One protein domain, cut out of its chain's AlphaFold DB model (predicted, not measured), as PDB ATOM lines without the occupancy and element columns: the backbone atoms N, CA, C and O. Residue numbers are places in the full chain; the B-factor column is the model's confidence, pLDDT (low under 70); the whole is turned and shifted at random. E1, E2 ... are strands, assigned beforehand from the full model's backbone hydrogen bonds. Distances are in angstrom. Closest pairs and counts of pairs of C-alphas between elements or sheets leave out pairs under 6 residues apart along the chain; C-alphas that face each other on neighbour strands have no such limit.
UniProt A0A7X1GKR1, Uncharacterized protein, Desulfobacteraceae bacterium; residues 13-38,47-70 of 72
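This is residues 13 to 38 and 47 to 70 of the 72 residues of an uncharacterized protein of Desulfobacteraceae bacterium (UniProt A0A7X1GKR1). Two separate small sheets sit end to end with open space between them: a three-stranded meander of E1, E2 and E3, each strand the antiparallel neighbour of the one before, and a two-stranded hairpin of E4 and E5. Residues 55 to 60, round the hairpin's turn, stick out. The printed part has 50 residues and is all strand, with E1 to E5 in order along it and no named helix; the sheet orders are E1 - E2 - E3 and E4 - E5, both antiparallel. The whole is loose, with a radius of gyration of the C-alphas of 13.9 A, and spans 39 by 26 by 20 A, only just elongated.

E1, residues 13 to 15, begins with C-alpha 13 at (313.256, 292.521, 195.797) and is 7.0 A long. E2, residues 21 to 26, measures 16.5 A, and E3, residues 32 to 36, 13.3 A. E4, residues 51 to 56, measures 16.1 A from C-alpha 51 at (317.414, 289.161, 205.982). E5, residues 59 to 64, measures 16.2 A and ends with C-alpha 64 at (318.304, 284.286, 204.960).

E1 and E2 form a hairpin, antiparallel at 126 degrees, with N 14 and O 22 within hydrogen-bond range at 2.8 A. E2, the inner strand, forms another hairpin with E3, antiparallel at 154 degrees; C-alphas 26 and 32 face each other at 4.4 A, and N 35 and O 23 are 2.8 A apart, within hydrogen-bond range. E4 and E5 form a hairpin, antiparallel at 147 degrees, with N 54 and O 61 within hydrogen-bond range at 2.8 A. E1, E2 and E3 are each apart from E4 and E5.

The two C-alphas farthest apart, those of Asp 29 and Lys 57, are 43.0 A apart. Residues 39 to 46 are not printed, and C-alphas 38 and 47 are 22.1 A apart across this cut, which lies in the link from E3 to E4. Of the links that are printed whole, E1 to E2, E2 to E3 and E4 to E5 are tight. The mean pLDDT of the printed part is 96.1, and no printed residue is under 70.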
ATOM      1  N   LEU A  13     312.222 292.612 196.819       95.75
ATOM      2  CA  LEU A  13     313.256 292.521 195.797       95.75
ATOM      3  C   LEU A  13     313.560 291.038 195.573       95.75
ATOM      4  O   LEU A  13     314.035 290.348 196.471       95.75
ATOM      5  N   CYS A  14     313.267 290.545 194.380       95.44
ATOM      6  CA  CYS A  14     313.443 289.150 194.008       95.44
ATOM      7  C   CYS A  14     314.549 289.015 192.961       95.44
ATOM      8  O   CYS A  14     314.803 289.932 192.178       95.44
ATOM      9  N   LYS A  15     315.184 287.842 192.920       95.19
ATOM     10  CA  LYS A  15     316.161 287.461 191.898       95.19
ATOM     11  C   LYS A  15     315.589 286.318 191.064       95.19
ATOM     12  O   LYS A  15     315.115 285.329 191.616       95.19
ATOM     13  N   SER A  16     315.606 286.455 189.741       94.19
ATOM     14  CA  SER A  16     315.171 285.398 188.828       94.19
ATOM     15  C   SER A  16     316.197 284.264 188.758       94.19
ATOM     16  O   SER A  16     317.349 284.419 189.171       94.19
ATOM     17  N   VAL A  17     315.803 283.134 188.163       93.81
ATOM     18  CA  VAL A  17     316.712 282.005 187.886       93.81
ATOM     19  C   VAL A  17     317.878 282.387 186.964       93.81
ATOM     20  O   VAL A  17     318.950 281.801 187.053       93.81
ATOM     21  N   GLU A  18     317.697 283.413 186.131       94.12
ATOM     22  CA  GLU A  18     318.725 283.983 185.246       94.12
ATOM     23  C   GLU A  18     319.566 285.071 185.937       94.12
ATOM     24  O   GLU A  18     320.479 285.639 185.345       94.12
ATOM     25  N   GLY A  19     319.263 285.391 187.199       92.38
ATOM     26  CA  GLY A  19     319.988 286.377 187.993       92.38
ATOM     27  C   GLY A  19     319.524 287.826 187.836       92.38
ATOM     28  O   GLY A  19     320.141 288.707 188.434       92.38
ATOM     29  N   LYS A  20     318.438 288.087 187.096       94.81
ATOM     30  CA  LYS A  20     317.840 289.427 186.968       94.81
ATOM     31  C   LYS A  20     317.073 289.790 188.238       94.81
ATOM     32  O   LYS A  20     316.269 288.993 188.722       94.81
ATOM     33  N   PHE A  21     317.280 291.000 188.744       95.25
ATOM     34  CA  PHE A  21     316.492 291.530 189.853       95.25
ATOM     35  C   PHE A  21     315.183 292.159 189.364       95.25
ATOM     36  O   PHE A  21     315.150 292.841 188.338       95.25
ATOM     37  N   PHE A  22     314.108 291.935 190.112       96.81
ATOM     38  CA  PHE A  22     312.794 292.531 189.880       96.81
ATOM     39  C   PHE A  22     312.099 292.787 191.215       96.81
ATOM     40  O   PHE A  22     312.408 292.150 192.221       96.81
ATOM     41  N   PHE A  23     311.165 293.731 191.237       97.06
ATOM     42  CA  PHE A  23     310.369 294.024 192.423       97.06
ATOM     43  C   PHE A  23     308.998 293.363 192.296       97.06
ATOM     44  O   PHE A  23     308.346 293.527 191.268       97.06
ATOM     45  N   ARG A  24     308.546 292.633 193.319       97.69
ATOM     46  CA  ARG A  24     307.240 291.961 193.337       97.69
ATOM     47  C   ARG A  24     306.331 292.541 194.408       97.69
ATOM     48  O   ARG A  24     306.718 292.625 195.571       97.69
ATOM     49  N   THR A  25     305.095 292.866 194.042       97.31
ATOM     50  CA  THR A  25     304.025 293.179 195.003       97.31
ATOM     51  C   THR A  25     303.007 292.056 195.034       97.31
ATOM     52  O   THR A  25     302.711 291.469 193.997       97.31
ATOM     53  N   TYR A  26     302.455 291.773 196.211       96.38
ATOM     54  CA  TYR A  26     301.374 290.806 196.385       96.38
ATOM     55  C   TYR A  26     300.067 291.535 196.686       96.38
ATOM     56  O   TYR A  26     300.056 292.554 197.381       96.38
ATOM     57  N   LYS A  27     298.970 291.010 196.151       95.06
ATOM     58  CA  LYS A  27     297.606 291.401 196.496       95.06
ATOM     59  C   LYS A  27     297.048 290.436 197.540       95.06
ATOM     60  O   LYS A  27     297.588 289.353 197.755       95.06
ATOM     61  N   GLU A  28     295.941 290.823 198.161       95.50
ATOM     62  CA  GLU A  28     295.266 290.018 199.191       95.50
ATOM     63  C   GLU A  28     294.798 288.647 198.677       95.50
ATOM     64  O   GLU A  28     294.781 287.682 199.432       95.50
ATOM     65  N   ASP A  29     294.480 288.541 197.385       96.38
ATOM     66  CA  ASP A  29     294.077 287.291 196.726       96.38
ATOM     67  C   ASP A  29     295.255 286.357 196.385       96.38
ATOM     68  O   ASP A  29     295.068 285.327 195.738       96.38
ATOM     69  N   GLY A  30     296.477 286.720 196.784       94.50
ATOM     70  CA  GLY A  30     297.699 285.975 196.486       94.50
ATOM     71  C   GLY A  30     298.239 286.189 195.071       94.50
ATOM     72  O   GLY A  30     299.337 285.719 194.765       94.50
ATOM     73  N   SER A  31     297.530 286.925 194.205       97.69
ATOM     74  CA  SER A  31     298.088 287.355 192.923       97.69
ATOM     75  C   SER A  31     299.197 288.384 193.138       97.69
ATOM     76  O   SER A  31     299.258 289.067 194.163       97.69
ATOM     77  N   PHE A  32     300.092 288.509 192.163       98.06
ATOM     78  CA  PHE A  32     301.239 289.402 192.260       98.06
ATOM     79  C   PHE A  32     301.458 290.203 190.979       98.06
ATOM     80  O   PHE A  32     300.972 289.835 189.910       98.06
ATOM     81  N   ASN A  33     302.192 291.310 191.098       97.69
ATOM     82  CA  ASN A  33     302.733 292.050 189.960       97.69
ATOM     83  C   ASN A  33     304.255 292.098 190.059       97.69
ATOM     84  O   ASN A  33     304.782 292.451 191.117       97.69
ATOM     85  N   ASP A  34     304.925 291.825 188.942       97.69
ATOM     86  CA  ASP A  34     306.371 291.976 188.804       97.69
ATOM     87  C   ASP A  34     306.708 293.262 188.057       97.69
ATOM     88  O   ASP A  34     306.142 293.564 187.004       97.69
ATOM     89  N   TYR A  35     307.655 294.012 188.608       96.19
ATOM     90  CA  TYR A  35     308.182 295.238 188.038       96.19
ATOM     91  C   TYR A  35     309.648 295.028 187.689       96.19
ATOM     92  O   TYR A  35     310.479 294.738 188.553       96.19
ATOM     93  N   GLU A  36     309.975 295.222 186.417       96.44
ATOM     94  CA  GLU A  36     311.367 295.329 186.009       96.44
ATOM     95  C   GLU A  36     311.985 296.618 186.555       96.44
ATOM     96  O   GLU A  36     311.363 297.683 186.537       96.44
ATOM     97  N   ILE A  37     313.225 296.521 187.031       95.38
ATOM     98  CA  ILE A  37     313.951 297.655 187.597       95.38
ATOM     99  C   ILE A  37     314.904 298.196 186.532       95.38
ATOM    100  O   ILE A  37     315.887 297.556 186.177       95.38
ATOM    101  N   TYR A  38     314.604 299.398 186.041       95.00
ATOM    102  CA  TYR A  38     315.453 300.156 185.109       95.00
ATOM    103  C   TYR A  38     316.145 301.356 185.774       95.00
ATOM    104  O   TYR A  38     316.759 302.180 185.100       95.00
ATOM    105  N   LEU A  47     313.299 295.719 205.364       94.62
ATOM    106  CA  LEU A  47     312.453 295.512 206.544       94.62
ATOM    107  C   LEU A  47     312.200 294.025 206.847       94.62
ATOM    108  O   LEU A  47     311.456 293.710 207.775       94.62
ATOM    109  N   ASP A  48     312.763 293.118 206.046       95.31
ATOM    110  CA  ASP A  48     312.594 291.678 206.228       95.31
ATOM    111  C   ASP A  48     313.429 291.197 207.419       95.31
ATOM    112  O   ASP A  48     314.657 291.267 207.402       95.31
ATOM    113  N   SER A  49     312.758 290.706 208.461       96.00
ATOM    114  CA  SER A  49     313.410 290.207 209.674       96.00
ATOM    115  C   SER A  49     314.249 288.948 209.449       96.00
ATOM    116  O   SER A  49     315.055 288.608 210.310       96.00
ATOM    117  N   ASP A  50     314.041 288.237 208.340       96.50
ATOM    118  CA  ASP A  50     314.837 287.067 207.965       96.50
ATOM    119  C   ASP A  50     316.028 287.429 207.062       96.50
ATOM    120  O   ASP A  50     316.772 286.542 206.664       96.50
ATOM    121  N   ALA A  51     316.257 288.712 206.756       97.00
ATOM    122  CA  ALA A  51     317.414 289.161 205.982       97.00
ATOM    123  C   ALA A  51     318.631 289.428 206.886       97.00
ATOM    124  O   ALA A  51     318.604 290.286 207.768       97.00
ATOM    125  N   TYR A  52     319.725 288.710 206.636       97.69
ATOM    126  CA  TYR A  52     320.966 288.775 207.403       97.69
ATOM    127  C   TYR A  52     322.145 289.118 206.495       97.69
ATOM    128  O   TYR A  52     322.254 288.613 205.379       97.69
ATOM    129  N   ILE A  53     323.053 289.962 206.991       97.44
ATOM    130  CA  ILE A  53     324.324 290.254 206.325       97.44
ATOM    131  C   ILE A  53     325.345 289.194 206.731       97.44
ATOM    132  O   ILE A  53     325.533 288.909 207.914       97.44
ATOM    133  N   TYR A  54     326.052 288.671 205.742       97.19
ATOM    134  CA  TYR A  54     327.178 287.771 205.906       97.19
ATOM    135  C   TYR A  54     328.429 288.387 205.283       97.19
ATOM    136  O   TYR A  54     328.356 289.067 204.260       97.19
ATOM    137  N   ASP A  55     329.583 288.094 205.878       97.44
ATOM    138  CA  ASP A  55     330.902 288.431 205.343       97.44
ATOM    139  C   ASP A  55     331.615 287.140 204.937       97.44
ATOM    140  O   ASP A  55     331.774 286.212 205.739       97.44
ATOM    141  N   ARG A  56     332.054 287.070 203.679       94.31
ATOM    142  CA  ARG A  56     332.954 286.022 203.202       94.31
ATOM    143  C   ARG A  56     334.242 286.645 202.684       94.31
ATOM    144  O   ARG A  56     334.406 286.834 201.486       94.31
ATOM    145  N   LYS A  57     335.202 286.844 203.591       95.19
ATOM    146  CA  LYS A  57     336.552 287.355 203.279       95.19
ATOM    147  C   LYS A  57     336.523 288.769 202.673       95.19
ATOM    148  O   LYS A  57     337.311 289.061 201.778       95.19
ATOM    149  N   GLY A  58     335.636 289.626 203.169       94.94
ATOM    150  CA  GLY A  58     335.449 290.998 202.693       94.94
ATOM    151  C   GLY A  58     334.339 291.157 201.652       94.94
ATOM    152  O   GLY A  58     333.911 292.282 201.409       94.94
ATOM    153  N   ASP A  59     333.826 290.059 201.086       95.88
ATOM    154  CA  ASP A  59     332.631 290.093 200.245       95.88
ATOM    155  C   ASP A  59     331.380 290.037 201.131       95.88
ATOM    156  O   ASP A  59     331.083 289.007 201.748       95.88
ATOM    157  N   LEU A  60     330.649 291.152 201.196       97.19
ATOM    158  CA  LEU A  60     329.385 291.248 201.924       97.19
ATOM    159  C   LEU A  60     328.220 290.767 201.051       97.19
ATOM    160  O   LEU A  60     328.080 291.186 199.901       97.19
ATOM    161  N   TYR A  61     327.357 289.922 201.608       95.56
ATOM    162  CA  TYR A  61     326.129 289.470 200.951       95.56
ATOM    163  C   TYR A  61     324.965 289.401 201.936       95.56
ATOM    164  O   TYR A  61     325.161 289.245 203.139       95.56
ATOM    165  N   ILE A  62     323.750 289.536 201.409       95.75
ATOM    166  CA  ILE A  62     322.508 289.401 202.168       95.75
ATOM    167  C   ILE A  62     321.905 288.042 201.827       95.75
ATOM    168  O   ILE A  62     321.785 287.701 200.650       95.75
ATOM    169  N   ASP A  63     321.553 287.274 202.848       95.81
ATOM    170  CA  ASP A  63     320.920 285.961 202.725       95.81
ATOM    171  C   ASP A  63     319.901 285.787 203.861       95.81
ATOM    172  O   ASP A  63     319.735 286.671 204.704       95.81
ATOM    173  N   HIS A  64     319.213 284.654 203.886       96.50
ATOM    174  CA  HIS A  64     318.304 284.286 204.960       96.50
ATOM    175  C   HIS A  64     319.020 284.138 206.311       96.50
ATOM    176  O   HIS A  64     320.245 283.966 206.377       96.50
ATOM    177  N   SER A  65     318.262 284.139 207.410       97.31
ATOM    178  CA  SER A  65     318.821 283.884 208.738       97.31
ATOM    179  C   SER A  65     319.526 282.521 208.815       97.31
ATOM    180  O   SER A  65     319.125 281.578 208.124       97.31
ATOM    181  N   PRO A  66     320.538 282.353 209.691       97.00
ATOM    182  CA  PRO A  66     321.209 281.062 209.866       97.00
ATOM    183  C   PRO A  66     320.228 279.925 210.171       97.00
ATOM    184  O   PRO A  66     320.344 278.837 209.610       97.00
ATOM    185  N   LYS A  67     319.195 280.222 210.972       97.19
ATOM    186  CA  LYS A  67     318.103 279.301 211.293       97.19
ATOM    187  C   LYS A  67     317.350 278.848 210.041       97.19
ATOM    188  O   LYS A  67     317.165 277.650 209.854       97.19
ATOM    189  N   THR A  68     316.940 279.778 209.178       97.06
ATOM    190  CA  THR A  68     316.269 279.450 207.907       97.06
ATOM    191  C   THR A  68     317.169 278.611 206.998       97.06
ATOM    192  O   THR A  68     316.692 277.701 206.322       97.06
ATOM    193  N   LEU A  69     318.483 278.849 207.033       96.19
ATOM    194  CA  LEU A  69     319.472 278.072 206.283       96.19
ATOM    195  C   LEU A  69     319.805 276.701 206.907       96.19
ATOM    196  O   LEU A  69     320.630 275.978 206.347       96.19
ATOM    197  N   GLY A  70     319.218 276.343 208.055       96.19
ATOM    198  CA  GLY A  70     319.539 275.108 208.779       96.19
ATOM    199  C   GLY A  70     320.968 275.073 209.334       96.19
ATOM    200  O   GLY A  70     321.541 273.997 209.499       96.19
TER     201      GLY A  70